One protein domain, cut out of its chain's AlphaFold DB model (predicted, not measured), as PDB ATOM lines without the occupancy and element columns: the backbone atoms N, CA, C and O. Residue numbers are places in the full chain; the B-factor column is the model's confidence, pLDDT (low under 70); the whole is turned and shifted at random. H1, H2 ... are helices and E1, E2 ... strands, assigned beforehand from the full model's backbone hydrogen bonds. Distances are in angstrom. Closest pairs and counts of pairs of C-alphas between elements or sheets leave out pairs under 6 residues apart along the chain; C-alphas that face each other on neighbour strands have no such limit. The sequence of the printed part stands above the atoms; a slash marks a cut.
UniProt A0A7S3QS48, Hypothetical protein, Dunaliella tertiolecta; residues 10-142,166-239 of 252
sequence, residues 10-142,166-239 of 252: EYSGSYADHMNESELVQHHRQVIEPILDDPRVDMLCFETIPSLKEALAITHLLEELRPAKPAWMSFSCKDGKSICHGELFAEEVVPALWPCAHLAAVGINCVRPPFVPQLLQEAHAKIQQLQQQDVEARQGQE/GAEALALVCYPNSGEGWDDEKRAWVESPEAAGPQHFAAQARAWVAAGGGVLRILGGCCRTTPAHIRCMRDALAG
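This is residues 10 to 142 and 166 to 239 of the 252 residues of the protein "Hypothetical protein" of Dunaliella tertiolecta (UniProt A0A7S3QS48). A strongly twisted, curled sheet of five parallel strands, in the order E1, E2, E3, E4, E7, is covered on one face by a layer of four helices, H3, H4, H5 and H6; H2 packs on H3 at one end of this layer and H7 on H6 at the other. Residues 136 to 142 of the long H5 stick out, and the small antiparallel hairpin of E5 and E6 lies away from the sheet. The printed part has 207 residues with seven named helices and seven named strands, in the order H1 H2 E1 H3 E2 H4 E3 H5 E4 E5 E6 H6 E7 H7. The class is mixed, helices and strands; the whole is compact, with a radius of gyration of the C-alphas of 17.4 A and spans of 51 by 40 by 36 A.

The sheet holds E1, residues 44 to 49, from C-alpha 44 at (56.823, -13.646, -30.476); E2, 71 to 75; E3, 103 to 109, 16.2 A long; E4, 171 to 175; and E7, 216 to 219. The helices are H1, 14 to 17; H2, 21 to 35, 22.0 A; H3, 52 to 65, 19.9 A; H4, 89 to 97; H5, 113 to 142, 44.5 A; H6, 198 to 215, 24.6 A, with a kink of 51 degrees near residue 209; and H7, 227 to 238, ending at C-alpha 238 (45.286, -27.415, -9.687). E5 is 181 to 183 and E6 188 to 190.

Across the parallel sheet, N 46 and O 72 of E1 and E2 are 3.0 A apart, N 75 and O 107 of E2 and E3 2.9 A, N 106 and O 171 of E3 and E4 2.9 A, and N 174 and O 218 of E4 and E7 2.9 A, within hydrogen-bond range. H3 and H6 run along the strands on the same face, at heights over the sheet of 9.6 A and 7.2 A. H4 touches H5 at a steep tilt of 45 degrees, closest at C-alphas 90 and 123, 4.5 A. H5 touches H6 with residues 113 to 124 alone, closest at C-alphas 121 and 211, 4.6 A. H2 touches H3, C-alphas 25 and 57 being closest at 5.2 A; H7 touches H6, C-alphas 233 and 202 at 4.2 A. H1 is close to H3 but not clearly touching, C-alphas 16 and 53 at 6.6 A. In the hairpin, N 190 and O 181 are 2.8 A apart. Every O i to N i+4 pair is within range in H3 and H7; H2 has 9 of 11, H4 3 of 5, H5 24 of 26, H6 10 of 14, and H1 is too short for one.

The C-alphas of Glu 142 and Lys 186 are farthest apart, 58.6 A. Residues 143 to 165 are not printed; the gap across this cut is 16.6 A. Of the links printed whole, E2 to H4 is long. Confidence is under 70 at residues 10 to 11, 141 to 142, 166 to 168 and 239.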
ATOM      1  N   GLU A  10      40.986 -14.448 -41.363       62.56
ATOM      2  CA  GLU A  10      41.610 -15.398 -40.437       62.56
ATOM      3  C   GLU A  10      40.741 -16.638 -40.115       62.56
ATOM      4  O   GLU A  10      41.249 -17.632 -39.588       62.56
ATOM      5  N   TYR A  11      39.445 -16.622 -40.460       59.69
ATOM      6  CA  TYR A  11      38.539 -17.770 -40.296       59.69
ATOM      7  C   TYR A  11      38.354 -18.598 -41.572       59.69
ATOM      8  O   TYR A  11      37.897 -19.737 -41.483       59.69
ATOM      9  N   SER A  12      38.716 -18.065 -42.744       71.50
ATOM     10  CA  SER A  12      38.628 -18.782 -44.027       71.50
ATOM     11  C   SER A  12      39.994 -19.109 -44.632       71.50
ATOM     12  O   SER A  12      40.156 -20.167 -45.230       71.50
ATOM     13  N   GLY A  13      40.984 -18.228 -44.474       72.56
ATOM     14  CA  GLY A  13      42.316 -18.356 -45.067       72.56
ATOM     15  C   GLY A  13      42.384 -18.082 -46.571       72.56
ATOM     16  O   GLY A  13      43.452 -18.215 -47.155       72.56
ATOM     17  N   SER A  14      41.290 -17.659 -47.211       79.94
ATOM     18  CA  SER A  14      41.185 -17.528 -48.679       79.94
ATOM     19  C   SER A  14      42.116 -16.478 -49.305       79.94
ATOM     20  O   SER A  14      42.368 -16.486 -50.513       79.94
ATOM     21  N   TYR A  15      42.676 -15.565 -48.507       80.88
ATOM     22  CA  TYR A  15      43.703 -14.639 -48.993       80.88
ATOM     23  C   TYR A  15      44.997 -15.360 -49.383       80.88
ATOM     24  O   TYR A  15      45.719 -14.875 -50.258       80.88
ATOM     25  N   ALA A  16      45.278 -16.525 -48.790       80.94
ATOM     26  CA  ALA A  16      46.473 -17.305 -49.085       80.94
ATOM     27  C   ALA A  16      46.522 -17.764 -50.554       80.94
ATOM     28  O   ALA A  16      47.613 -17.880 -51.117       80.94
ATOM     29  N   ASP A  17      45.371 -17.940 -51.208       85.19
ATOM     30  CA  ASP A  17      45.289 -18.296 -52.631       85.19
ATOM     31  C   ASP A  17      45.790 -17.179 -53.559       85.19
ATOM     32  O   ASP A  17      46.299 -17.443 -54.649       85.19
ATOM     33  N   HIS A  18      45.679 -15.922 -53.124       87.69
ATOM     34  CA  HIS A  18      45.881 -14.745 -53.975       87.69
ATOM     35  C   HIS A  18      47.152 -13.966 -53.637       87.69
ATOM     36  O   HIS A  18      47.697 -13.282 -54.502       87.69
ATOM     37  N   MET A  19      47.635 -14.067 -52.397       89.19
ATOM     38  CA  MET A  19      48.897 -13.461 -51.978       89.19
ATOM     39  C   MET A  19      50.061 -14.385 -52.307       89.19
ATOM     40  O   MET A  19      49.981 -15.591 -52.083       89.19
ATOM     41  N   ASN A  20      51.171 -13.856 -52.804       90.88
ATOM     42  CA  ASN A  20      52.402 -14.632 -52.925       90.88
ATOM     43  C   ASN A  20      53.191 -14.644 -51.605       90.88
ATOM     44  O   ASN A  20      52.912 -13.899 -50.667       90.88
ATOM     45  N   GLU A  21      54.183 -15.525 -51.525       90.62
ATOM     46  CA  GLU A  21      54.987 -15.707 -50.316       90.62
ATOM     47  C   GLU A  21      55.731 -14.429 -49.899       90.62
ATOM     48  O   GLU A  21      55.698 -14.060 -48.729       90.62
ATOM     49  N   SER A  22      56.329 -13.700 -50.846       91.94
ATOM     50  CA  SER A  22      57.054 -12.454 -50.563       91.94
ATOM     51  C   SER A  22      56.148 -11.371 -49.976       91.94
ATOM     52  O   SER A  22      56.587 -10.593 -49.130       91.94
ATOM     53  N   GLU A  23      54.882 -11.317 -50.393       92.69
ATOM     54  CA  GLU A  23      53.889 -10.402 -49.818       92.69
ATOM     55  C   GLU A  23      53.572 -10.758 -48.362       92.69
ATOM     56  O   GLU A  23      53.503  -9.863 -47.519       92.69
ATOM     57  N   LEU A  24      53.438 -12.052 -48.054       94.06
ATOM     58  CA  LEU A  24      53.219 -12.543 -46.690       94.06
ATOM     59  C   LEU A  24      54.443 -12.274 -45.800       94.06
ATOM     60  O   LEU A  24      54.298 -11.730 -44.705       94.06
ATOM     61  N   VAL A  25      55.653 -12.564 -46.290       95.25
ATOM     62  CA  VAL A  25      56.916 -12.252 -45.594       95.25
ATOM     63  C   VAL A  25      57.009 -10.754 -45.304       95.25
ATOM     64  O   VAL A  25      57.282 -10.356 -44.170       95.25
ATOM     65  N   GLN A  26      56.753  -9.907 -46.305       94.00
ATOM     66  CA  GLN A  26      56.841  -8.455 -46.155       94.00
ATOM     67  C   GLN A  26      55.790  -7.908 -45.180       94.00
ATOM     68  O   GLN A  26      56.086  -6.968 -44.439       94.00
ATOM     69  N   HIS A  27      54.584  -8.482 -45.167       92.56
ATOM     70  CA  HIS A  27      53.547  -8.130 -44.203       92.56
ATOM     71  C   HIS A  27      54.001  -8.417 -42.767       92.56
ATOM     72  O   HIS A  27      54.037  -7.502 -41.943       92.56
ATOM     73  N   HIS A  28      54.429  -9.652 -42.484       95.12
ATOM     74  CA  HIS A  28      54.873 -10.049 -41.143       95.12
ATOM     75  C   HIS A  28      56.113  -9.280 -40.691       95.12
ATOM     76  O   HIS A  28      56.184  -8.846 -39.544       95.12
ATOM     77  N   ARG A  29      57.048  -9.011 -41.609       95.50
ATOM     78  CA  ARG A  29      58.241  -8.195 -41.348       95.50
ATOM     79  C   ARG A  29      57.889  -6.826 -40.775       95.50
ATOM     80  O   ARG A  29      58.430  -6.440 -39.744       95.50
ATOM     81  N   GLN A  30      56.952  -6.122 -41.412       94.44
ATOM     82  CA  GLN A  30      56.528  -4.785 -40.982       94.44
ATOM     83  C   GLN A  30      55.927  -4.778 -39.572       94.44
ATOM     84  O   GLN A  30      56.016  -3.767 -38.878       94.44
ATOM     85  N   VAL A  31      55.319  -5.892 -39.158       92.44
ATOM     86  CA  VAL A  31      54.704  -6.041 -37.836       92.44
ATOM     87  C   VAL A  31      55.746  -6.369 -36.768       92.44
ATOM     88  O   VAL A  31      55.692  -5.796 -35.680       92.44
ATOM     89  N   ILE A  32      56.693  -7.269 -37.055       94.44
ATOM     90  CA  ILE A  32      57.600  -7.795 -36.025       94.44
ATOM     91  C   ILE A  32      58.899  -7.000 -35.865       94.44
ATOM     92  O   ILE A  32      59.414  -6.927 -34.750       94.44
ATOM     93  N   GLU A  33      59.425  -6.372 -36.926       93.88
ATOM     94  CA  GLU A  33      60.673  -5.589 -36.850       93.88
ATOM     95  C   GLU A  33      60.658  -4.523 -35.733       93.88
ATOM     96  O   GLU A  33      61.641  -4.441 -34.996       93.88
ATOM     97  N   PRO A  34      59.566  -3.762 -35.506       94.56
ATOM     98  CA  PRO A  34      59.521  -2.760 -34.437       94.56
ATOM     99  C   PRO A  34      59.628  -3.319 -33.010       94.56
ATOM    100  O   PRO A  34      59.957  -2.568 -32.093       94.56
ATOM    101  N   ILE A  35      59.318  -4.603 -32.799       94.00
ATOM    102  CA  ILE A  35      59.267  -5.235 -31.467       94.00
ATOM    103  C   ILE A  35      60.362  -6.289 -31.257       94.00
ATOM    104  O   ILE A  35      60.506  -6.821 -30.150       94.00
ATOM    105  N   LEU A  36      61.151  -6.586 -32.296       92.69
ATOM    106  CA  LEU A  36      62.133  -7.669 -32.294       92.69
ATOM    107  C   LEU A  36      63.146  -7.529 -31.153       92.69
ATOM    108  O   LEU A  36      63.380  -8.494 -30.428       92.69
ATOM    109  N   ASP A  37      63.635  -6.310 -30.914       90.81
ATOM    110  CA  ASP A  37      64.657  -6.008 -29.903       90.81
ATOM    111  C   ASP A  37      64.093  -5.384 -28.613       90.81
ATOM    112  O   ASP A  37      64.851  -5.038 -27.709       90.81
ATOM    113  N   ASP A  38      62.767  -5.246 -28.483       94.81
ATOM    114  CA  ASP A  38      62.160  -4.649 -27.284       94.81
ATOM    115  C   ASP A  38      62.401  -5.545 -26.051       94.81
ATOM    116  O   ASP A  38      61.880  -6.663 -26.016       94.81
ATOM    117  N   PRO A  39      63.141  -5.104 -25.017       94.56
ATOM    118  CA  PRO A  39      63.470  -5.946 -23.864       94.56
ATOM    119  C   PRO A  39      62.254  -6.316 -22.999       94.56
ATOM    120  O   PRO A  39      62.391  -7.115 -22.080       94.56
ATOM    121  N   ARG A  40      61.075  -5.737 -23.262       95.69
ATOM    122  CA  ARG A  40      59.814  -6.056 -22.570       95.69
ATOM    123  C   ARG A  40      59.053  -7.218 -23.212       95.69
ATOM    124  O   ARG A  40      58.009  -7.606 -22.697       95.69
ATOM    125  N   VAL A  41      59.518  -7.709 -24.360       95.06
ATOM    126  CA  VAL A  41      58.897  -8.810 -25.102       95.06
ATOM    127  C   VAL A  41      59.777 -10.043 -24.966       95.06
ATOM    128  O   VAL A  41      60.889 -10.062 -25.490       95.06
ATOM    129  N   ASP A  42      59.265 -11.083 -24.314       95.19
ATOM    130  CA  ASP A  42      60.012 -12.325 -24.077       95.19
ATOM    131  C   ASP A  42      59.927 -13.317 -25.249       95.19
ATOM    132  O   ASP A  42      60.826 -14.130 -25.451       95.19
ATOM    133  N   MET A  43      58.841 -13.264 -26.024       95.19
ATOM    134  CA  MET A  43      58.535 -14.217 -27.094       95.19
ATOM    135  C   MET A  43      57.606 -13.587 -28.135       95.19
ATOM    136  O   MET A  43      56.801 -12.714 -27.811       95.19
ATOM    137  N   LEU A  44      57.716 -14.041 -29.385       96.56
ATOM    138  CA  LEU A  44      56.823 -13.646 -30.476       96.56
ATOM    139  C   LEU A  44      55.681 -14.660 -30.627       96.56
ATOM    140  O   LEU A  44      55.912 -15.867 -30.673       96.56
ATOM    141  N   CYS A  45      54.449 -14.173 -30.741       96.25
ATOM    142  CA  CYS A  45      53.259 -15.016 -30.818       96.25
ATOM    143  C   CYS A  45      52.540 -14.759 -32.143       96.25
ATOM    144  O   CYS A  45      51.882 -13.734 -32.296       96.25
ATOM    145  N   PHE A  46      52.670 -15.684 -33.094       97.56
ATOM    146  CA  PHE A  46      51.915 -15.645 -34.345       97.56
ATOM    147  C   PHE A  46      50.628 -16.433 -34.139       97.56
ATOM    148  O   PHE A  46      50.662 -17.659 -34.036       97.56
ATOM    149  N   GLU A  47      49.505 -15.736 -34.004       96.62
ATOM    150  CA  GLU A  47      48.232 -16.363 -33.662       96.62
ATOM    151  C   GLU A  47      47.214 -16.318 -34.794       96.62
ATOM    152  O   GLU A  47      47.226 -15.418 -35.630       96.62
ATOM    153  N   THR A  48      46.286 -17.273 -34.767       95.75
ATOM    154  CA  THR A  48      45.158 -17.371 -35.702       95.75
ATOM    155  C   THR A  48      45.605 -17.499 -37.158       95.75
ATOM    156  O   THR A  48      44.968 -16.958 -38.056       95.75
ATOM    157  N   ILE A  49      46.701 -18.224 -37.400       97.06
ATOM    158  CA  ILE A  49      47.198 -18.480 -38.753       97.06
ATOM    159  C   ILE A  49      46.275 -19.507 -39.431       97.06
ATOM    160  O   ILE A  49      46.137 -20.621 -38.920       97.06
ATOM    161  N   PRO A  50      45.623 -19.182 -40.561       95.81
ATOM    162  CA  PRO A  50      44.634 -20.065 -41.167       95.81
ATOM    163  C   PRO A  50      45.205 -20.990 -42.244       95.81
ATOM    164  O   PRO A  50      44.500 -21.920 -42.630       95.81
ATOM    165  N   SER A  51      46.420 -20.735 -42.754       96.88
ATOM    166  CA  SER A  51      47.007 -21.435 -43.913       96.88
ATOM    167  C   SER A  51      48.456 -21.875 -43.684       96.88
ATOM    168  O   SER A  51      49.231 -21.193 -43.006       96.88
ATOM    169  N   LEU A  52      48.856 -22.988 -44.309       97.56
ATOM    170  CA  LEU A  52      50.238 -23.469 -44.244       97.56
ATOM    171  C   LEU A  52      51.187 -22.559 -45.032       97.56
ATOM    172  O   LEU A  52      52.333 -22.358 -44.640       97.56
ATOM    173  N   LYS A  53      50.707 -21.962 -46.125       96.50
ATOM    174  CA  LYS A  53      51.496 -21.032 -46.943       96.50
ATOM    175  C   LYS A  53      51.981 -19.822 -46.145       96.50
ATOM    176  O   LYS A  53      53.147 -19.446 -46.243       96.50
ATOM    177  N   GLU A  54      51.110 -19.229 -45.336       97.31
ATOM    178  CA  GLU A  54      51.502 -18.138 -44.443       97.31
ATOM    179  C   GLU A  54      52.444 -18.606 -43.339       97.31
ATOM    180  O   GLU A  54      53.435 -17.935 -43.053       97.31
ATOM    181  N   ALA A  55      52.185 -19.777 -42.760       97.94
ATOM    182  CA  ALA A  55      53.061 -20.355 -41.755       97.94
ATOM    183  C   ALA A  55      54.497 -20.537 -42.278       97.94
ATOM    184  O   ALA A  55      55.457 -20.157 -41.606       97.94
ATOM    185  N   LEU A  56      54.651 -21.034 -43.509       97.88
ATOM    186  CA  LEU A  56      55.953 -21.163 -44.164       97.88
ATOM    187  C   LEU A  56      56.614 -19.800 -44.410       97.88
ATOM    188  O   LEU A  56      57.790 -19.636 -44.082       97.88
ATOM    189  N   ALA A  57      55.860 -18.797 -44.873       97.81
ATOM    190  CA  ALA A  57      56.367 -17.429 -45.012       97.81
ATOM    191  C   ALA A  57      56.899 -16.870 -43.677       97.81
ATOM    192  O   ALA A  57      57.983 -16.283 -43.635       97.81
ATOM    193  N   ILE A  58      56.193 -17.109 -42.567       97.94
ATOM    194  CA  ILE A  58      56.663 -16.723 -41.229       97.94
ATOM    195  C   ILE A  58      57.947 -17.483 -40.865       97.94
ATOM    196  O   ILE A  58      58.888 -16.866 -40.368       97.94
ATOM    197  N   THR A  59      58.045 -18.792 -41.132       97.31
ATOM    198  CA  THR A  59      59.290 -19.537 -40.849       97.31
ATOM    199  C   THR A  59      60.482 -19.022 -41.650       97.31
ATOM    200  O   THR A  59      61.567 -18.882 -41.088       97.31
ATOM    201  N   HIS A  60      60.291 -18.668 -42.925       96.75
ATOM    202  CA  HIS A  60      61.343 -18.072 -43.747       96.75
ATOM    203  C   HIS A  60      61.788 -16.717 -43.194       96.75
ATOM    204  O   HIS A  60      62.986 -16.463 -43.084       96.75
ATOM    205  N   LEU A  61      60.837 -15.882 -42.765       97.12
ATOM    206  CA  LEU A  61      61.139 -14.609 -42.118       97.12
ATOM    207  C   LEU A  61      61.923 -14.796 -40.810       97.12
ATOM    208  O   LEU A  61      62.879 -14.064 -40.557       97.12
ATOM    209  N   LEU A  62      61.548 -15.775 -39.980       96.12
ATOM    210  CA  LEU A  62      62.256 -16.078 -38.731       96.12
ATOM    211  C   LEU A  62      63.686 -16.570 -38.986       96.12
ATOM    212  O   LEU A  62      64.599 -16.154 -38.276       96.12
ATOM    213  N   GLU A  63      63.905 -17.409 -40.003       94.69
ATOM    214  CA  GLU A  63      65.251 -17.852 -40.398       94.69
ATOM    215  C   GLU A  63      66.097 -16.716 -40.996       94.69
ATOM    216  O   GLU A  63      67.317 -16.702 -40.814       94.69
ATOM    217  N   GLU A  64      65.471 -15.753 -41.678       95.62
ATOM    218  CA  GLU A  64      66.153 -14.572 -42.210       95.62
ATOM    219  C   GLU A  64      66.572 -13.607 -41.091       95.62
ATOM    220  O   GLU A  64      67.733 -13.203 -41.016       95.62
ATOM    221  N   LEU A  65      65.641 -13.261 -40.197       94.94
ATOM    222  CA  LEU A  65      65.870 -12.300 -39.114       94.94
ATOM    223  C   LEU A  65      66.678 -12.880 -37.952       94.94
ATOM    224  O   LEU A  65      67.347 -12.140 -37.234       94.94
ATOM    225  N   ARG A  66      66.601 -14.198 -37.751       93.94
ATOM    226  CA  ARG A  66      67.252 -14.941 -36.667       93.94
ATOM    227  C   ARG A  66      67.056 -14.296 -35.286       93.94
ATOM    228  O   ARG A  66      68.051 -14.045 -34.597       93.94
ATOM    229  N   PRO A  67      65.808 -14.031 -34.855       92.19
ATOM    230  CA  PRO A  67      65.567 -13.354 -33.589       92.19
ATOM    231  C   PRO A  67      66.163 -14.153 -32.424       92.19
ATOM    232  O   PRO A  67      66.126 -15.387 -32.406       92.19
ATOM    233  N   ALA A  68      66.705 -13.438 -31.436       90.50
ATOM    234  CA  ALA A  68      67.189 -14.047 -30.197       90.50
ATOM    235  C   ALA A  68      66.039 -14.610 -29.344       90.50
ATOM    236  O   ALA A  68      66.239 -15.537 -28.563       90.50
ATOM    237  N   LYS A  69      64.839 -14.043 -29.504       92.12
ATOM    238  CA  LYS A  69      63.618 -14.443 -28.807       92.12
ATOM    239  C   LYS A  69      62.989 -15.658 -29.495       92.12
ATOM    240  O   LYS A  69      62.964 -15.696 -30.728       92.12
ATOM    241  N   PRO A  70      62.451 -16.626 -28.736       94.44
ATOM    242  CA  PRO A  70      61.666 -17.706 -29.315       94.44
ATOM    243  C   PRO A  70      60.363 -17.170 -29.917       94.44
ATOM    244  O   PRO A  70      59.944 -16.037 -29.655       94.44
ATOM    245  N   ALA A  71      59.698 -18.017 -30.693       96.12
ATOM    246  CA  ALA A  71      58.353 -17.776 -31.186       96.12
ATOM    247  C   ALA A  71      57.441 -18.992 -30.964       96.12
ATOM    248  O   ALA A  71      57.913 -20.130 -30.885       96.12
ATOM    249  N   TRP A  72      56.131 -18.764 -30.927       96.88
ATOM    250  CA  TRP A  72      55.147 -19.811 -31.201       96.88
ATOM    251  C   TRP A  72      54.289 -19.452 -32.403       96.88
ATOM    252  O   TRP A  72      54.134 -18.277 -32.745       96.88
ATOM    253  N   MET A  73      53.670 -20.474 -32.988       98.19
ATOM    254  CA  MET A  73      52.641 -20.301 -34.008       98.19
ATOM    255  C   MET A  73      51.387 -21.097 -33.656       98.19
ATOM    256  O   MET A  73      51.474 -22.291 -33.370       98.19
ATOM    257  N   SER A  74      50.222 -20.455 -33.674       98.38
ATOM    258  CA  SER A  74      48.942 -21.115 -33.430       98.38
ATOM    259  C   SER A  74      47.961 -20.913 -34.579       98.38
ATOM    260  O   SER A  74      47.934 -19.866 -35.227       98.38
ATOM    261  N   PHE A  75      47.153 -21.942 -34.811       98.44
ATOM    262  CA  PHE A  75      46.318 -22.065 -35.997       98.44
ATOM    263  C   PHE A  75      44.833 -22.025 -35.654       98.44
ATOM    264  O   PHE A  75      44.403 -22.595 -34.644       98.44
ATOM    265  N   SER A  76      44.053 -21.387 -36.528       96.25
ATOM    266  CA  SER A  76      42.599 -21.529 -36.552       96.25
ATOM    267  C   SER A  76      42.220 -22.800 -37.319       96.25
ATOM    268  O   SER A  76      42.783 -23.118 -38.369       96.25
ATOM    269  N   CYS A  77      41.268 -23.561 -36.780       96.12
ATOM    270  CA  CYS A  77      40.833 -24.846 -37.328       96.12
ATOM    271  C   CYS A  77      39.324 -24.863 -37.540       96.12
ATOM    272  O   CYS A  77      38.557 -24.452 -36.663       96.12
ATOM    273  N   LYS A  78      38.901 -25.390 -38.692       93.50
ATOM    274  CA  LYS A  78      37.480 -25.510 -39.053       93.50
ATOM    275  C   LYS A  78      36.828 -26.780 -38.513       93.50
ATOM    276  O   LYS A  78      35.610 -26.818 -38.345       93.50
ATOM    277  N   ASP A  79      37.629 -27.797 -38.212       95.50
ATOM    278  CA  ASP A  79      37.191 -29.069 -37.645       95.50
ATOM    279  C   ASP A  79      38.282 -29.694 -36.754       95.50
ATOM    280  O   ASP A  79      39.262 -29.042 -36.399       95.50
ATOM    281  N   GLY A  80      38.086 -30.950 -36.343       97.00
ATOM    282  CA  GLY A  80      39.010 -31.692 -35.480       97.00
ATOM    283  C   GLY A  80      40.325 -32.128 -36.135       97.00
ATOM    284  O   GLY A  80      41.099 -32.806 -35.466       97.00
ATOM    285  N   LYS A  81      40.574 -31.790 -37.410       98.12
ATOM    286  CA  LYS A  81      41.752 -32.236 -38.178       98.12
ATOM    287  C   LYS A  81      42.420 -31.130 -38.990       98.12
ATOM    288  O   LYS A  81      43.647 -31.103 -39.076       98.12
ATOM    289  N   SER A  82      41.637 -30.248 -39.603       98.31
ATOM    290  CA  SER A  82      42.111 -29.295 -40.609       98.31
ATOM    291  C   SER A  82      42.132 -27.856 -40.103       98.31
ATOM    292  O   SER A  82      41.196 -27.387 -39.442       98.31
ATOM    293  N   ILE A  83      43.175 -27.119 -40.493       97.69
ATOM    294  CA  ILE A  83      43.196 -25.657 -40.380       97.69
ATOM    295  C   ILE A  83      42.146 -25.036 -41.315       97.69
ATOM    296  O   ILE A  83      41.598 -25.715 -42.193       97.69
ATOM    297  N   CYS A  84      41.804 -23.764 -41.103       95.19
ATOM    298  CA  CYS A  84      40.712 -23.108 -41.830       95.19
ATOM    299  C   CYS A  84      40.861 -23.193 -43.360       95.19
ATOM    300  O   CYS A  84      39.904 -23.576 -44.043       95.19
ATOM    301  N   HIS A  85      42.067 -22.952 -43.876       95.06
ATOM    302  CA  HIS A  85      42.354 -23.029 -45.308       95.06
ATOM    303  C   HIS A  85      42.191 -24.462 -45.857       95.06
ATOM    304  O   HIS A  85      41.481 -24.673 -46.840       95.06
ATOM    305  N   GLY A  86      42.666 -25.486 -45.140       96.12
ATOM    306  CA  GLY A  86      42.251 -26.880 -45.354       96.12
ATOM    307  C   GLY A  86      43.291 -27.952 -45.059       96.12
ATOM    308  O   GLY A  86      42.925 -29.124 -44.975       96.12
ATOM    309  N   GLU A  87      44.541 -27.557 -44.858       98.19
ATOM    310  CA  GLU A  87      45.658 -28.440 -44.541       98.19
ATOM    311  C   GLU A  87      45.427 -29.167 -43.208       98.19
ATOM    312  O   GLU A  87      44.856 -28.624 -42.256       98.19
ATOM    313  N   LEU A  88      45.876 -30.415 -43.122       98.69
ATOM    314  CA  LEU A  88      45.811 -31.223 -41.911       98.69
ATOM    315  C   LEU A  88      46.799 -30.681 -40.877       98.69
ATOM    316  O   LEU A  88      48.014 -30.673 -41.089       98.69
ATOM    317  N   PHE A  89      46.285 -30.269 -39.720       98.69
ATOM    318  CA  PHE A  89      47.088 -29.651 -38.669       98.69
ATOM    319  C   PHE A  89      48.222 -30.579 -38.205       98.69
ATOM    320  O   PHE A  89      49.392 -30.200 -38.212       98.69
ATOM    321  N   ALA A  90      47.898 -31.825 -37.859       98.44
ATOM    322  CA  ALA A  90      48.896 -32.773 -37.375       98.44
ATOM    323  C   ALA A  90      49.777 -33.363 -38.488       98.44
ATOM    324  O   ALA A  90      50.948 -33.630 -38.248       98.44
ATOM    325  N   GLU A  91      49.249 -33.588 -39.693       98.38
ATOM    326  CA  GLU A  91      49.968 -34.335 -40.739       98.38
ATOM    327  C   GLU A  91      50.757 -33.448 -41.709       98.38
ATOM    328  O   GLU A  91      51.754 -33.905 -42.263       98.38
ATOM    329  N   GLU A  92      50.359 -32.190 -41.894       98.62
ATOM    330  CA  GLU A  92      50.997 -31.274 -42.846       98.62
ATOM    331  C   GLU A  92      51.657 -30.094 -42.128       98.62
ATOM    332  O   GLU A  92      52.832 -29.806 -42.358       98.62
ATOM    333  N   VAL A  93      50.944 -29.449 -41.199       98.62
ATOM    334  CA  VAL A  93      51.435 -28.227 -40.540       98.62
ATOM    335  C   VAL A  93      52.546 -28.523 -39.537       98.62
ATOM    336  O   VAL A  93      53.633 -27.953 -39.636       98.62
ATOM    337  N   VAL A  94      52.310 -29.424 -38.578       98.06
ATOM    338  CA  VAL A  94      53.305 -29.751 -37.539       98.06
ATOM    339  C   VAL A  94      54.648 -30.205 -38.146       98.06
ATOM    340  O   VAL A  94      55.679 -29.660 -37.741       98.06
ATOM    341  N   PRO A  95      54.693 -31.120 -39.138       97.38
ATOM    342  CA  PRO A  95      55.950 -31.514 -39.778       97.38
ATOM    343  C   PRO A  95      56.629 -30.387 -40.556       97.38
ATOM    344  O   PRO A  95      57.854 -30.304 -40.538       97.38
ATOM    345  N   ALA A  96      55.864 -29.508 -41.209       97.50
ATOM    346  CA  ALA A  96      56.425 -28.381 -41.951       97.50
ATOM    347  C   ALA A  96      57.124 -27.363 -41.033       97.50
ATOM    348  O   ALA A  96      58.139 -26.782 -41.413       97.50
ATOM    349  N   LEU A  97      56.618 -27.180 -39.809       96.38
ATOM    350  CA  LEU A  97      57.206 -26.271 -38.819       96.38
ATOM    351  C   LEU A  97      58.321 -26.900 -37.978       96.38
ATOM    352  O   LEU A  97      59.135 -26.177 -37.396       96.38
ATOM    353  N   TRP A  98      58.382 -28.232 -37.912       94.94
ATOM    354  CA  TRP A  98      59.369 -28.973 -37.123       94.94
ATOM    355  C   TRP A  98      60.822 -28.493 -37.306       94.94
ATOM    356  O   TRP A  98      61.497 -28.292 -36.284       94.94
ATOM    357  N   PRO A  99      61.313 -28.235 -38.541       92.12
ATOM    358  CA  PRO A  99      62.707 -27.861 -38.773       92.12
ATOM    359  C   PRO A  99      63.076 -26.445 -38.310       92.12
ATOM    360  O   PRO A  99      64.263 -26.168 -38.155       92.12
ATOM    361  N   CYS A 100      62.103 -25.550 -38.103       93.00
ATOM    362  CA  CYS A 100      62.372 -24.158 -37.741       93.00
ATOM    363  C   CYS A 100      62.788 -24.055 -36.266       93.00
ATOM    364  O   CYS A 100      61.963 -24.190 -35.359       93.00
ATOM    365  N   ALA A 101      64.072 -23.793 -36.008       90.88
ATOM    366  CA  ALA A 101      64.613 -23.745 -34.647       90.88
ATOM    367  C   ALA A 101      64.163 -22.516 -33.842       90.88
ATOM    368  O   ALA A 101      64.292 -22.511 -32.620       90.88
ATOM    369  N   HIS A 102      63.631 -21.488 -34.508       93.50
ATOM    370  CA  HIS A 102      63.077 -20.301 -33.855       93.50
ATOM    371  C   HIS A 102      61.689 -20.550 -33.238       93.50
ATOM    372  O   HIS A 102      61.263 -19.788 -32.371       93.50
ATOM    373  N   LEU A 103      60.998 -21.626 -33.636       95.31
ATOM    374  CA  LEU A 103      59.703 -22.002 -33.070       95.31
ATOM    375  C   LEU A 103      59.873 -22.911 -31.852       95.31
ATOM    376  O   LEU A 103      60.237 -24.082 -31.981       95.31
ATOM    377  N   ALA A 104      59.545 -22.395 -30.671       95.62
ATOM    378  CA  ALA A 104      59.496 -23.156 -29.427       95.62
ATOM    379  C   ALA A 104      58.198 -23.967 -29.292       95.62
ATOM    380  O   ALA A 104      58.197 -25.032 -28.671       95.62
ATOM    381  N   ALA A 105      57.098 -23.493 -29.887       96.94
ATOM    382  CA  ALA A 105      55.811 -24.169 -29.798       96.94
ATOM    383  C   ALA A 105      54.933 -23.993 -31.047       96.94
ATOM    384  O   ALA A 105      55.037 -23.005 -31.777       96.94
ATOM    385  N   VAL A 106      54.042 -24.959 -31.253       98.31
ATOM    386  CA  VAL A 106      52.969 -24.942 -32.254       98.31
ATOM    387  C   VAL A 106      51.641 -25.208 -31.558       98.31
ATOM    388  O   VAL A 106      51.610 -25.839 -30.505       98.31
ATOM    389  N   GLY A 107      50.517 -24.751 -32.091       98.12
ATOM    390  CA  GLY A 107      49.258 -25.032 -31.422       98.12
ATOM    391  C   GLY A 107      48.025 -24.544 -32.132       98.12
ATOM    392  O   GLY A 107      48.043 -24.261 -33.324       98.12
ATOM    393  N   ILE A 108      46.946 -24.437 -31.366       98.56
ATOM    394  CA  ILE A 108      45.650 -24.006 -31.878       98.56
ATOM    395  C   ILE A 108      45.064 -22.899 -31.017       98.56
ATOM    396  O   ILE A 108      45.144 -22.923 -29.782       98.56
ATOM    397  N   ASN A 109      44.423 -21.948 -31.681       97.75
ATOM    398  CA  ASN A 109      43.619 -20.927 -31.038       97.75
ATOM    399  C   ASN A 109      42.426 -20.563 -31.905       97.75
ATOM    400  O   ASN A 109      42.359 -20.895 -33.082       97.75
ATOM    401  N   CYS A 110      41.459 -19.886 -31.301       94.31
ATOM    402  CA  CYS A 110      40.231 -19.523 -31.994       94.31
ATOM    403  C   CYS A 110      39.431 -20.729 -32.539       94.31
ATOM    404  O   CYS A 110      38.625 -20.610 -33.458       94.31
ATOM    405  N   VAL A 111      39.632 -21.906 -31.940       93.69
ATOM    406  CA  VAL A 111      38.950 -23.160 -32.288       93.69
ATOM    407  C   VAL A 111      37.775 -23.396 -31.344       93.69
ATOM    408  O   VAL A 111      37.814 -23.007 -30.173       93.69
ATOM    409  N   ARG A 112      36.719 -24.054 -31.834       92.62
ATOM    410  CA  ARG A 112      35.604 -24.486 -30.981       92.62
ATOM    411  C   ARG A 112      36.036 -25.627 -30.041       92.62
ATOM    412  O   ARG A 112      36.647 -26.587 -30.517       92.62
ATOM    413  N   PRO A 113      35.651 -25.596 -28.752       94.19
ATOM    414  CA  PRO A 113      36.027 -26.608 -27.762       94.19
ATOM    415  C   PRO A 113      35.889 -28.088 -28.175       94.19
ATOM    416  O   PRO A 113      36.817 -28.846 -27.883       94.19
ATOM    417  N   PRO A 114      34.838 -28.529 -28.903       92.94
ATOM    418  CA  PRO A 114      34.689 -29.941 -29.274       92.94
ATOM    419  C   PRO A 114      35.782 -30.483 -30.202       92.94
ATOM    420  O   PRO A 114      36.016 -31.687 -30.230       92.94
ATOM    421  N   PHE A 115      36.450 -29.615 -30.966       95.94
ATOM    422  CA  PHE A 115      37.505 -30.015 -31.903       95.94
ATOM    423  C   PHE A 115      38.879 -30.137 -31.238       95.94
ATOM    424  O   PHE A 115      39.755 -30.838 -31.743       95.94
ATOM    425  N   VAL A 116      39.062 -29.491 -30.084       97.44
ATOM    426  CA  VAL A 116      40.353 -29.388 -29.396       97.44
ATOM    427  C   VAL A 116      40.960 -30.749 -29.030       97.44
ATOM    428  O   VAL A 116      42.143 -30.934 -29.316       97.44
ATOM    429  N   PRO A 117      40.230 -31.718 -28.432       97.69
ATOM    430  CA  PRO A 117      40.843 -32.979 -28.018       97.69
ATOM    431  C   PRO A 117      41.482 -33.742 -29.181       97.69
ATOM    432  O   PRO A 117      42.600 -34.226 -29.045       97.69
ATOM    433  N   GLN A 118      40.802 -33.809 -30.329       98.38
ATOM    434  CA  GLN A 118      41.313 -34.526 -31.493       98.38
ATOM    435  C   GLN A 118      42.562 -33.849 -32.068       98.38
ATOM    436  O   GLN A 118      43.582 -34.511 -32.242       98.38
ATOM    437  N   LEU A 119      42.514 -32.527 -32.272       98.62
ATOM    438  CA  LEU A 119      43.647 -31.751 -32.782       98.62
ATOM    439  C   LEU A 119      44.891 -31.904 -31.896       98.62
ATOM    440  O   LEU A 119      45.992 -32.114 -32.403       98.62
ATOM    441  N   LEU A 120      44.721 -31.827 -30.570       98.62
ATOM    442  CA  LEU A 120      45.830 -31.985 -29.627       98.62
ATOM    443  C   LEU A 120      46.373 -33.411 -29.601       98.62
ATOM    444  O   LEU A 120      47.588 -33.586 -29.563       98.62
ATOM    445  N   GLN A 121      45.498 -34.418 -29.633       98.50
ATOM    446  CA  GLN A 121      45.909 -35.819 -29.630       98.50
ATOM    447  C   GLN A 121      46.714 -36.170 -30.887       98.50
ATOM    448  O   GLN A 121      47.774 -36.789 -30.782       98.50
ATOM    449  N   GLU A 122      46.233 -35.764 -32.065       98.56
ATOM    450  CA  GLU A 122      46.918 -36.025 -33.334       98.56
ATOM    451  C   GLU A 122      48.254 -35.261 -33.406       98.56
ATOM    452  O   GLU A 122      49.283 -35.846 -33.752       98.56
ATOM    453  N   ALA A 123      48.289 -33.991 -32.981       98.31
ATOM    454  CA  ALA A 123      49.525 -33.208 -32.955       98.31
ATOM    455  C   ALA A 123      50.555 -33.754 -31.952       98.31
ATOM    456  O   ALA A 123      51.745 -33.827 -32.263       98.31
ATOM    457  N   HIS A 124      50.114 -34.189 -30.768       97.88
ATOM    458  CA  HIS A 124      50.981 -34.827 -29.777       97.88
ATOM    459  C   HIS A 124      51.604 -36.114 -30.333       97.88
ATOM    460  O   HIS A 124      52.823 -36.283 -30.251       97.88
ATOM    461  N   ALA A 125      50.803 -36.981 -30.962       97.69
ATOM    462  CA  ALA A 125      51.303 -38.196 -31.601       97.69
ATOM    463  C   ALA A 125      52.317 -37.878 -32.713       97.69
ATOM    464  O   ALA A 125      53.369 -38.521 -32.791       97.69
ATOM    465  N   LYS A 126      52.054 -36.847 -33.531       97.75
ATOM    466  CA  LYS A 126      53.001 -36.421 -34.569       97.75
ATOM    467  C   LYS A 126      54.324 -35.936 -33.986       97.75
ATOM    468  O   LYS A 126      55.379 -36.334 -34.470       97.75
ATOM    469  N   ILE A 127      54.281 -35.098 -32.953       95.81
ATOM    470  CA  ILE A 127      55.486 -34.573 -32.293       95.81
ATOM    471  C   ILE A 127      56.343 -35.720 -31.745       95.81
ATOM    472  O   ILE A 127      57.555 -35.725 -31.950       95.81
ATOM    473  N   GLN A 128      55.723 -36.728 -31.123       94.31
ATOM    474  CA  GLN A 128      56.436 -37.921 -30.659       94.31
ATOM    475  C   GLN A 128      57.070 -38.705 -31.818       94.31
ATOM    476  O   GLN A 128      58.221 -39.127 -31.714       94.31
ATOM    477  N   GLN A 129      56.346 -38.865 -32.931       95.25
ATOM    478  CA  GLN A 129      56.858 -39.534 -34.129       95.25
ATOM    479  C   GLN A 129      58.090 -38.813 -34.701       95.25
ATOM    480  O   GLN A 129      59.108 -39.456 -34.953       95.25
ATOM    481  N   LEU A 130      58.013 -37.493 -34.883       93.75
ATOM    482  CA  LEU A 130      59.114 -36.682 -35.418       93.75
ATOM    483  C   LEU A 130      60.332 -36.710 -34.486       93.75
ATOM    484  O   LEU A 130      61.465 -36.866 -34.937       93.75
ATOM    485  N   GLN A 131      60.099 -36.640 -33.173       91.38
ATOM    486  CA  GLN A 131      61.163 -36.738 -32.179       91.38
ATOM    487  C   GLN A 131      61.885 -38.092 -32.240       91.38
ATOM    488  O   GLN A 131      63.115 -38.132 -32.191       91.38
ATOM    489  N   GLN A 132      61.142 -39.195 -32.366       91.19
ATOM    490  CA  GLN A 132      61.720 -40.534 -32.482       91.19
ATOM    491  C   GLN A 132      62.564 -40.677 -33.760       91.19
ATOM    492  O   GLN A 132      63.684 -41.183 -33.701       91.19
ATOM    493  N   GLN A 133      62.074 -40.153 -34.888       91.06
ATOM    494  CA  GLN A 133      62.807 -40.141 -36.160       91.06
ATOM    495  C   GLN A 133      64.129 -39.364 -36.062       91.06
ATOM    496  O   GLN A 133      65.156 -39.828 -36.560       91.06
ATOM    497  N   ASP A 134      64.137 -38.216 -35.377       88.44
ATOM    498  CA  ASP A 134      65.356 -37.430 -35.154       88.44
ATOM    499  C   ASP A 134      66.373 -38.162 -34.263       88.44
ATOM    500  O   ASP A 134      67.581 -38.076 -34.507       88.44
ATOM    501  N   VAL A 135      65.914 -38.891 -33.237       87.12
ATOM    502  CA  VAL A 135      66.787 -39.711 -32.373       87.12
ATOM    503  C   VAL A 135      67.430 -40.844 -33.173       87.12
ATOM    504  O   VAL A 135      68.647 -41.027 -33.106       87.12
ATOM    505  N   GLU A 136      66.642 -41.568 -33.966       88.00
ATOM    506  CA  GLU A 136      67.124 -42.668 -34.810       88.00
ATOM    507  C   GLU A 136      68.117 -42.180 -35.872       88.00
ATOM    508  O   GLU A 136      69.175 -42.786 -36.066       88.00
ATOM    509  N   ALA A 137      67.832 -41.038 -36.507       85.81
ATOM    510  CA  ALA A 137      68.731 -40.429 -37.482       85.81
ATOM    511  C   ALA A 137      70.089 -40.045 -36.865       85.81
ATOM    512  O   ALA A 137      71.124 -40.213 -37.516       85.81
ATOM    513  N   ARG A 138      70.114 -39.568 -35.610       80.88
ATOM    514  CA  ARG A 138      71.359 -39.237 -34.888       80.88
ATOM    515  C   ARG A 138      72.169 -40.489 -34.545       80.88
ATOM    516  O   ARG A 138      73.360 -40.537 -34.845       80.88
ATOM    517  N   GLN A 139      71.524 -41.523 -34.002       78.94
ATOM    518  CA  GLN A 139      72.191 -42.788 -33.659       78.94
ATOM    519  C   GLN A 139      72.763 -43.497 -34.896       78.94
ATOM    520  O   GLN A 139      73.877 -44.027 -34.859       78.94
ATOM    521  N   GLY A 140      72.040 -43.462 -36.021       73.06
ATOM    522  CA  GLY A 140      72.521 -44.004 -37.293       73.06
ATOM    523  C   GLY A 140      73.766 -43.280 -37.821       73.06
ATOM    524  O   GLY A 140      74.683 -43.925 -38.328       73.06
ATOM    525  N   GLN A 141      73.843 -41.954 -37.663       66.69
ATOM    526  CA  GLN A 141      75.003 -41.159 -38.086       66.69
ATOM    527  C   GLN A 141      76.244 -41.408 -37.216       66.69
ATOM    528  O   GLN A 141      77.345 -41.526 -37.755       66.69
ATOM    529  N   GLU A 142      76.082 -41.547 -35.899       64.31
ATOM    530  CA  GLU A 142      77.187 -41.850 -34.974       64.31
ATOM    531  C   GLU A 142      77.791 -43.240 -35.225       64.31
ATOM    532  O   GLU A 142      79.014 -43.391 -35.245       64.31
ATOM    533  N   GLY A 166      67.501 -28.144 -31.155       54.53
ATOM    534  CA  GLY A 166      68.213 -28.760 -30.032       54.53
ATOM    535  C   GLY A 166      67.419 -29.922 -29.421       54.53
ATOM    536  O   GLY A 166      66.407 -30.351 -29.959       54.53
ATOM    537  N   ALA A 167      67.856 -30.458 -28.280       49.41
ATOM    538  CA  ALA A 167      67.118 -31.524 -27.584       49.41
ATOM    539  C   ALA A 167      65.736 -31.086 -27.044       49.41
ATOM    540  O   ALA A 167      64.974 -31.924 -26.566       49.41
ATOM    541  N   GLU A 168      65.409 -29.793 -27.105       58.56
ATOM    542  CA  GLU A 168      64.114 -29.264 -26.682       58.56
ATOM    543  C   GLU A 168      63.038 -29.553 -27.738       58.56
ATOM    544  O   GLU A 168      63.084 -29.070 -28.873       58.56
ATOM    545  N   ALA A 169      62.070 -30.385 -27.347       73.38
ATOM    546  CA  ALA A 169      60.937 -30.768 -28.177       73.38
ATOM    547  C   ALA A 169      60.022 -29.567 -28.457       73.38
ATOM    548  O   ALA A 169      59.813 -28.718 -27.589       73.38
ATOM    549  N   LEU A 170      59.446 -29.523 -29.662       90.88
ATOM    550  CA  LEU A 170      58.389 -28.577 -30.014       90.88
ATOM    551  C   LEU A 170      57.206 -28.754 -29.047       90.88
ATOM    552  O   LEU A 170      56.627 -29.837 -28.966       90.88
ATOM    553  N   ALA A 171      56.867 -27.707 -28.295       96.12
ATOM    554  CA  ALA A 171      55.744 -27.736 -27.364       96.12
ATOM    555  C   ALA A 171      54.400 -27.514 -28.079       96.12
ATOM    556  O   ALA A 171      54.348 -26.960 -29.177       96.12
ATOM    557  N   LEU A 172      53.309 -27.900 -27.416       98.00
ATOM    558  CA  LEU A 172      51.946 -27.547 -27.793       98.00
ATOM    559  C   LEU A 172      51.439 -26.337 -26.998       98.00
ATOM    560  O   LEU A 172      51.646 -26.244 -25.780       98.00
ATOM    561  N   VAL A 173      50.720 -25.448 -27.686       98.31
ATOM    562  CA  VAL A 173      49.910 -24.371 -27.091       98.31
ATOM    563  C   VAL A 173      48.435 -24.543 -27.464       98.31
ATOM    564  O   VAL A 173      48.107 -24.998 -28.559       98.31
ATOM    565  N   CYS A 174      47.520 -24.209 -26.560       98.31
ATOM    566  CA  CYS A 174      46.090 -24.331 -26.826       98.31
ATOM    567  C   CYS A 174      45.287 -23.252 -26.105       98.31
ATOM    568  O   CYS A 174      45.355 -23.121 -24.886       98.31
ATOM    569  N   TYR A 175      44.510 -22.472 -26.847       97.44
ATOM    570  CA  TYR A 175      43.636 -21.462 -26.260       97.44
ATOM    571  C   TYR A 175      42.373 -21.289 -27.119       97.44
ATOM    572  O   TYR A 175      42.324 -20.429 -27.997       97.44
ATOM    573  N   PRO A 176      41.351 -22.145 -26.927       96.31
ATOM    574  CA  PRO A 176      40.142 -22.147 -27.749       96.31
ATOM    575  C   PRO A 176      39.193 -20.989 -27.404       96.31
ATOM    576  O   PRO A 176      39.366 -20.285 -26.406       96.31
ATOM    577  N   ASN A 177      38.160 -20.805 -28.227       94.00
ATOM    578  CA  ASN A 177      37.046 -19.899 -27.926       94.00
ATOM    579  C   ASN A 177      36.192 -20.450 -26.777       94.00
ATOM    580  O   ASN A 177      36.196 -21.655 -26.537       94.00
ATOM    581  N   SER A 178      35.407 -19.602 -26.104       88.69
ATOM    582  CA  SER A 178      34.575 -20.027 -24.958       88.69
ATOM    583  C   SER A 178      33.517 -21.094 -25.271       88.69
ATOM    584  O   SER A 178      33.052 -21.748 -24.344       88.69
ATOM    585  N   GLY A 179      33.159 -21.302 -26.542       81.56
ATOM    586  CA  GLY A 179      32.205 -22.332 -26.960       81.56
ATOM    587  C   GLY A 179      31.498 -22.015 -28.267       81.56
ATOM    588  O   GLY A 179      31.388 -22.866 -29.145       81.56
ATOM    589  N   GLU A 180      31.083 -20.766 -28.422       82.06
ATOM    590  CA  GLU A 180      30.222 -20.351 -29.512       82.06
ATOM    591  C   GLU A 180      30.949 -20.310 -30.880       82.06
ATOM    592  O   GLU A 180      32.174 -20.167 -30.965       82.06
ATOM    593  N   GLY A 181      30.201 -20.422 -31.980       75.50
ATOM    594  CA  GLY A 181      30.755 -20.447 -33.344       75.50
ATOM    595  C   GLY A 181      30.792 -19.068 -34.003       75.50
ATOM    596  O   GLY A 181      29.916 -18.249 -33.737       75.50
ATOM    597  N   TRP A 182      31.788 -18.801 -34.853       77.56
ATOM    598  CA  TRP A 182      31.786 -17.630 -35.739       77.56
ATOM    599  C   TRP A 182      31.046 -17.969 -37.038       77.56
ATOM    600  O   TRP A 182      31.316 -19.005 -37.644       77.56
ATOM    601  N   ASP A 183      30.108 -17.117 -37.439       76.88
ATOM    602  CA  ASP A 183      29.403 -17.174 -38.721       76.88
ATOM    603  C   ASP A 183      29.975 -16.080 -39.632       76.88
ATOM    604  O   ASP A 183      29.821 -14.888 -39.349       76.88
ATOM    605  N   ASP A 184      30.665 -16.493 -40.698       73.00
ATOM    606  CA  ASP A 184      31.364 -15.583 -41.612       73.00
ATOM    607  C   ASP A 184      30.397 -14.783 -42.500       73.00
ATOM    608  O   ASP A 184      30.615 -13.593 -42.732       73.00
ATOM    609  N   GLU A 185      29.270 -15.382 -42.910       77.50
ATOM    610  CA  GLU A 185      28.245 -14.705 -43.721       77.50
ATOM    611  C   GLU A 185      27.575 -13.579 -42.930       77.50
ATOM    612  O   GLU A 185      27.372 -12.473 -43.436       77.50
ATOM    613  N   LYS A 186      27.249 -13.853 -41.662       79.31
ATOM    614  CA  LYS A 186      26.619 -12.872 -40.768       79.31
ATOM    615  C   LYS A 186      27.628 -11.967 -40.069       79.31
ATOM    616  O   LYS A 186      27.215 -11.000 -39.429       79.31
ATOM    617  N   ARG A 187      28.924 -12.287 -40.165       78.94
ATOM    618  CA  ARG A 187      30.022 -11.665 -39.407       78.94
ATOM    619  C   ARG A 187      29.675 -11.546 -37.922       78.94
ATOM    620  O   ARG A 187      29.822 -10.482 -37.314       78.94
ATOM    621  N   ALA A 188      29.136 -12.627 -37.369       80.69
ATOM    622  CA  ALA A 188      28.554 -12.639 -36.040       80.69
ATOM    623  C   ALA A 188      28.851 -13.941 -35.302       80.69
ATOM    624  O   ALA A 188      28.978 -15.022 -35.871       80.69
ATOM    625  N   TRP A 189      28.906 -13.820 -33.987       79.06
ATOM    626  CA  TRP A 189      29.012 -14.944 -33.081       79.06
ATOM    627  C   TRP A 189      27.640 -15.586 -32.862       79.06
ATOM    628  O   TRP A 189      26.680 -14.900 -32.519       79.06
ATOM    629  N   VAL A 190      27.562 -16.903 -33.026       81.81
ATOM    630  CA  VAL A 190      26.338 -17.693 -32.868       81.81
ATOM    631  C   VAL A 190      26.450 -18.533 -31.608       81.81
ATOM    632  O   VAL A 190      27.402 -19.304 -31.479       81.81
ATOM    633  N   GLU A 191      25.486 -18.370 -30.697       79.88
ATOM    634  CA  GLU A 191      25.388 -19.155 -29.463       79.88
ATOM    635  C   GLU A 191      25.413 -20.656 -29.746       79.88
ATOM    636  O   GLU A 191      24.924 -21.140 -30.770       79.88
ATOM    637  N   SER A 192      25.973 -21.408 -28.806       79.25
ATOM    638  CA  SER A 192      25.988 -22.858 -28.874       79.25
ATOM    639  C   SER A 192      25.933 -23.458 -27.466       79.25
ATOM    640  O   SER A 192      26.297 -22.778 -26.501       79.25
ATOM    641  N   PRO A 193      25.493 -24.720 -27.309       76.50
ATOM    642  CA  PRO A 193      25.477 -25.385 -26.005       76.50
ATOM    643  C   PRO A 193      26.854 -25.433 -25.326       76.50
ATOM    644  O   PRO A 193      26.943 -25.478 -24.102       76.50
ATOM    645  N   GLU A 194      27.931 -25.396 -26.113       76.06
ATOM    646  CA  GLU A 194      29.313 -25.370 -25.632       76.06
ATOM    647  C   GLU A 194      29.678 -24.045 -24.951       76.06
ATOM    648  O   GLU A 194      30.603 -24.007 -24.143       76.06
ATOM    649  N   ALA A 195      28.942 -22.964 -25.220       78.75
ATOM    650  CA  ALA A 195      29.118 -21.660 -24.584       78.75
ATOM    651  C   ALA A 195      28.430 -21.562 -23.211       78.75
ATOM    652  O   ALA A 195      27.942 -20.509 -22.807       78.75
ATOM    653  N   ALA A 196      28.399 -22.663 -22.458       82.44
ATOM    654  CA  ALA A 196      27.725 -22.763 -21.161       82.44
ATOM    655  C   ALA A 196      28.518 -22.134 -19.989       82.44
ATOM    656  O   ALA A 196      28.308 -22.474 -18.823       82.44
ATOM    657  N   GLY A 197      29.431 -21.207 -20.288       90.00
ATOM    658  CA  GLY A 197      30.144 -20.383 -19.314       90.00
ATOM    659  C   GLY A 197      31.423 -20.990 -18.708       90.00
ATOM    660  O   GLY A 197      31.865 -22.083 -19.080       90.00
ATOM    661  N   PRO A 198      32.041 -20.278 -17.742       93.56
ATOM    662  CA  PRO A 198      33.372 -20.587 -17.209       93.56
ATOM    663  C   PRO A 198      33.565 -22.003 -16.663       93.56
ATOM    664  O   PRO A 198      34.611 -22.609 -16.888       93.56
ATOM    665  N   GLN A 199      32.578 -22.541 -15.946       92.56
ATOM    666  CA  GLN A 199      32.666 -23.871 -15.341       92.56
ATOM    667  C   GLN A 199      32.624 -24.972 -16.403       92.56
ATOM    668  O   GLN A 199      33.365 -25.947 -16.297       92.56
ATOM    669  N   HIS A 200      31.795 -24.804 -17.437       90.81
ATOM    670  CA  HIS A 200      31.714 -25.754 -18.540       90.81
ATOM    671  C   HIS A 200      33.006 -25.763 -19.366       90.81
ATOM    672  O   HIS A 200      33.542 -26.828 -19.669       90.81
ATOM    673  N   PHE A 201      33.555 -24.583 -19.662       92.94
ATOM    674  CA  PHE A 201      34.859 -24.453 -20.316       92.94
ATOM    675  C   PHE A 201      35.971 -25.128 -19.495       92.94
ATOM    676  O   PHE A 201      36.736 -25.942 -20.008       92.94
ATOM    677  N   ALA A 202      36.018 -24.864 -18.186       92.88
ATOM    678  CA  ALA A 202      37.004 -25.455 -17.285       92.88
ATOM    679  C   ALA A 202      36.887 -26.984 -17.160       92.88
ATOM    680  O   ALA A 202      37.903 -27.665 -17.022       92.88
ATOM    681  N   ALA A 203      35.674 -27.541 -17.233       91.00
ATOM    682  CA  ALA A 203      35.465 -28.987 -17.198       91.00
ATOM    683  C   ALA A 203      36.116 -29.700 -18.397       91.00
ATOM    684  O   ALA A 203      36.598 -30.824 -18.256       91.00
ATOM    685  N   GLN A 204      36.186 -29.033 -19.553       92.75
ATOM    686  CA  GLN A 204      36.816 -29.567 -20.764       92.75
ATOM    687  C   GLN A 204      38.349 -29.502 -20.716       92.75
ATOM    688  O   GLN A 204      39.017 -30.345 -21.314       92.75
ATOM    689  N   ALA A 205      38.924 -28.572 -19.945       93.62
ATOM    690  CA  ALA A 205      40.372 -28.359 -19.870       93.62
ATOM    691  C   ALA A 205      41.170 -29.614 -19.488       93.62
ATOM    692  O   ALA A 205      42.268 -29.830 -19.998       93.62
ATOM    693  N   ARG A 206      40.610 -30.490 -18.644       90.94
ATOM    694  CA  ARG A 206      41.256 -31.764 -18.280       90.94
ATOM    695  C   ARG A 206      41.422 -32.695 -19.481       90.94
ATOM    696  O   ARG A 206      42.458 -33.344 -19.602       90.94
ATOM    697  N   ALA A 207      40.427 -32.745 -20.368       93.88
ATOM    698  CA  ALA A 207      40.501 -33.539 -21.589       93.88
ATOM    699  C   ALA A 207      41.555 -32.976 -22.550       93.88
ATOM    700  O   ALA A 207      42.283 -33.745 -23.170       93.88
ATOM    701  N   TRP A 208      41.696 -31.648 -22.623       97.06
ATOM    702  CA  TRP A 208      42.728 -31.005 -23.442       97.06
ATOM    703  C   TRP A 208      44.137 -31.300 -22.925       97.06
ATOM    704  O   TRP A 208      45.008 -31.662 -23.711       97.06
ATOM    705  N   VAL A 209      44.348 -31.229 -21.605       96.12
ATOM    706  CA  VAL A 209      45.628 -31.605 -20.981       96.12
ATOM    707  C   VAL A 209      45.958 -33.074 -21.226       96.12
ATOM    708  O   VAL A 209      47.086 -33.391 -21.594       96.12
ATOM    709  N   ALA A 210      44.983 -33.974 -21.080       95.50
ATOM    710  CA  ALA A 210      45.193 -35.390 -21.371       95.50
ATOM    711  C   ALA A 210      45.538 -35.635 -22.852       95.50
ATOM    712  O   ALA A 210      46.459 -36.394 -23.144       95.50
ATOM    713  N   ALA A 211      44.841 -34.966 -23.777       97.25
ATOM    714  CA  ALA A 211      45.065 -35.103 -25.216       97.25
ATOM    715  C   ALA A 211      46.440 -34.574 -25.654       97.25
ATOM    716  O   ALA A 211      47.165 -35.258 -26.374       97.25
ATOM    717  N   GLY A 212      46.821 -33.384 -25.181       96.12
ATOM    718  CA  GLY A 212      48.113 -32.771 -25.496       96.12
ATOM    719  C   GLY A 212      49.304 -33.388 -24.753       96.12
ATOM    720  O   GLY A 212      50.452 -33.103 -25.092       96.12
ATOM    721  N   GLY A 213      49.048 -34.234 -23.751       94.12
ATOM    722  CA  GLY A 213      50.067 -34.961 -23.000       94.12
ATOM    723  C   GLY A 213      51.130 -34.060 -22.364       94.12
ATOM    724  O   GLY A 213      50.896 -32.894 -22.055       94.12
ATOM    725  N   GLY A 214      52.335 -34.603 -22.177       91.38
ATOM    726  CA  GLY A 214      53.455 -33.885 -21.550       91.38
ATOM    727  C   GLY A 214      54.075 -32.774 -22.409       91.38
ATOM    728  O   GLY A 214      54.982 -32.080 -21.943       91.38
ATOM    729  N   VAL A 215      53.621 -32.607 -23.656       93.69
ATOM    730  CA  VAL A 215      54.106 -31.560 -24.566       93.69
ATOM    731  C   VAL A 215      53.185 -30.343 -24.610       93.69
ATOM    732  O   VAL A 215      53.640 -29.296 -25.051       93.69
ATOM    733  N   LEU A 216      51.949 -30.410 -24.095       96.31
ATOM    734  CA  LEU A 216      51.116 -29.218 -23.890       96.31
ATOM    735  C   LEU A 216      51.665 -28.380 -22.736       96.31
ATOM    736  O   LEU A 216      51.618 -28.787 -21.575       96.31
ATOM    737  N   ARG A 217      52.197 -27.199 -23.062       94.94
ATOM    738  CA  ARG A 217      52.853 -26.309 -22.087       94.94
ATOM    739  C   ARG A 217      52.072 -25.040 -21.797       94.94
ATOM    740  O   ARG A 217      52.237 -24.475 -20.720       94.94
ATOM    741  N   ILE A 218      51.222 -24.606 -22.724       95.69
ATOM    742  CA  ILE A 218      50.421 -23.391 -22.570       95.69
ATOM    743  C   ILE A 218      48.963 -23.730 -22.822       95.69
ATOM    744  O   ILE A 218      48.613 -24.248 -23.883       95.69
ATOM    745  N   LEU A 219      48.120 -23.408 -21.843       96.75
ATOM    746  CA  LEU A 219      46.675 -23.518 -21.951       96.75
ATOM    747  C   LEU A 219      46.013 -22.191 -21.569       96.75
ATOM    748  O   LEU A 219      46.310 -21.627 -20.516       96.75
ATOM    749  N   GLY A 220      45.117 -21.699 -22.420       96.81
ATOM    750  CA  GLY A 220      44.499 -20.383 -22.282       96.81
ATOM    751  C   GLY A 220      43.079 -20.322 -22.839       96.81
ATOM    752  O   GLY A 220      42.375 -21.326 -22.932       96.81
ATOM    753  N   GLY A 221      42.671 -19.115 -23.220       96.31
ATOM    754  CA  GLY A 221      41.408 -18.848 -23.894       96.31
ATOM    755  C   GLY A 221      41.574 -17.774 -24.969       96.31
ATOM    756  O   GLY A 221      42.440 -16.911 -24.846       96.31
ATOM    757  N   CYS A 222      40.764 -17.850 -26.023       95.44
ATOM    758  CA  CYS A 222      40.717 -16.881 -27.117       95.44
ATOM    759  C   CYS A 222      39.390 -16.106 -27.063       95.44
ATOM    760  O   CYS A 222      39.043 -15.549 -26.014       95.44
ATOM    761  N   CYS A 223      38.621 -16.055 -28.152       92.94
ATOM    762  CA  CYS A 223      37.453 -15.191 -28.244       92.94
ATOM    763  C   CYS A 223      36.398 -15.518 -27.182       92.94
ATOM    764  O   CYS A 223      36.076 -16.684 -26.931       92.94
ATOM    765  N   ARG A 224      35.876 -14.442 -26.567       92.75
ATOM    766  CA  ARG A 224      34.855 -14.411 -25.497       92.75
ATOM    767  C   ARG A 224      35.199 -15.169 -24.216       92.75
ATOM    768  O   ARG A 224      34.419 -15.168 -23.264       92.75
ATOM    769  N   THR A 225      36.399 -15.728 -24.128       94.81
ATOM    770  CA  THR A 225      36.929 -16.121 -22.831       94.81
ATOM    771  C   THR A 225      37.164 -14.873 -21.981       94.81
ATOM    772  O   THR A 225      37.364 -13.761 -22.469       94.81
ATOM    773  N   THR A 226      37.061 -15.042 -20.669       95.62
ATOM    774  CA  THR A 226      37.135 -13.944 -19.700       95.62
ATOM    775  C   THR A 226      38.038 -14.353 -18.545       95.62
ATOM    776  O   THR A 226      38.298 -15.548 -18.363       95.62
ATOM    777  N   PRO A 227      38.450 -13.420 -17.668       97.50
ATOM    778  CA  PRO A 227      39.193 -13.781 -16.464       97.50
ATOM    779  C   PRO A 227      38.492 -14.837 -15.589       97.50
ATOM    780  O   PRO A 227      39.161 -15.579 -14.875       97.50
ATOM    781  N   ALA A 228      37.157 -14.937 -15.640       96.81
ATOM    782  CA  ALA A 228      36.421 -15.988 -14.937       96.81
ATOM    783  C   ALA A 228      36.699 -17.381 -15.525       96.81
ATOM    784  O   ALA A 228      36.926 -18.314 -14.760       96.81
ATOM    785  N   HIS A 229      36.760 -17.505 -16.855       96.38
ATOM    786  CA  HIS A 229      37.127 -18.752 -17.537       96.38
ATOM    787  C   HIS A 229      38.523 -19.213 -17.117       96.38
ATOM    788  O   HIS A 229      38.696 -20.354 -16.698       96.38
ATOM    789  N   ILE A 230      39.499 -18.300 -17.144       97.00
ATOM    790  CA  ILE A 230      40.887 -18.608 -16.776       97.00
ATOM    791  C   ILE A 230      40.998 -19.040 -15.308       97.00
ATOM    792  O   ILE A 230      41.691 -20.012 -15.009       97.00
ATOM    793  N   ARG A 231      40.280 -18.379 -14.387       96.69
ATOM    794  CA  ARG A 231      40.240 -18.791 -12.972       96.69
ATOM    795  C   ARG A 231      39.638 -20.183 -12.799       96.69
ATOM    796  O   ARG A 231      40.282 -21.027 -12.191       96.69
ATOM    797  N   CYS A 232      38.459 -20.439 -13.371       95.50
ATOM    798  CA  CYS A 232      37.824 -21.755 -13.284       95.50
ATOM    799  C   CYS A 232      38.713 -22.853 -13.883       95.50
ATOM    800  O   CYS A 232      38.825 -23.924 -13.296       95.50
ATOM    801  N   MET A 233      39.373 -22.580 -15.014       95.50
ATOM    802  CA  MET A 233      40.297 -23.518 -15.651       95.50
ATOM    803  C   MET A 233      41.497 -23.825 -14.755       95.50
ATOM    804  O   MET A 233      41.800 -24.991 -14.521       95.50
ATOM    805  N   ARG A 234      42.145 -22.800 -14.194       95.62
ATOM    806  CA  ARG A 234      43.244 -22.984 -13.237       95.62
ATOM    807  C   ARG A 234      42.805 -23.818 -12.036       95.62
ATOM    808  O   ARG A 234      43.492 -24.767 -11.675       95.62
ATOM    809  N   ASP A 235      41.663 -23.491 -11.436       94.38
ATOM    810  CA  ASP A 235      41.162 -24.188 -10.249       94.38
ATOM    811  C   ASP A 235      40.806 -25.653 -10.580       94.38
ATOM    812  O   ASP A 235      41.094 -26.563  -9.801       94.38
ATOM    813  N   ALA A 236      40.266 -25.911 -11.778       92.50
ATOM    814  CA  ALA A 236      40.017 -27.261 -12.274       92.50
ATOM    815  C   ALA A 236      41.311 -28.058 -12.511       92.50
ATOM    816  O   ALA A 236      41.290 -29.275 -12.340       92.50
ATOM    817  N   LEU A 237      42.420 -27.410 -12.876       91.69
ATOM    818  CA  LEU A 237      43.704 -28.064 -13.161       91.69
ATOM    819  C   LEU A 237      44.631 -28.186 -11.944       91.69
ATOM    820  O   LEU A 237      45.472 -29.080 -11.928       91.69
ATOM    821  N   ALA A 238      44.454 -27.374 -10.899       87.50
ATOM    822  CA  ALA A 238      45.286 -27.415  -9.687       87.50
ATOM    823  C   ALA A 238      45.318 -28.807  -9.018       87.50
ATOM    824  O   ALA A 238      46.322 -29.212  -8.443       87.50
ATOM    825  N   GLY A 239      44.244 -29.592  -9.154       68.62
ATOM    826  CA  GLY A 239      44.190 -30.977  -8.669       68.62
ATOM    827  C   GLY A 239      44.973 -32.004  -9.505       68.62
ATOM    828  O   GLY A 239      44.912 -33.187  -9.187       68.62
TER     829      GLY A 239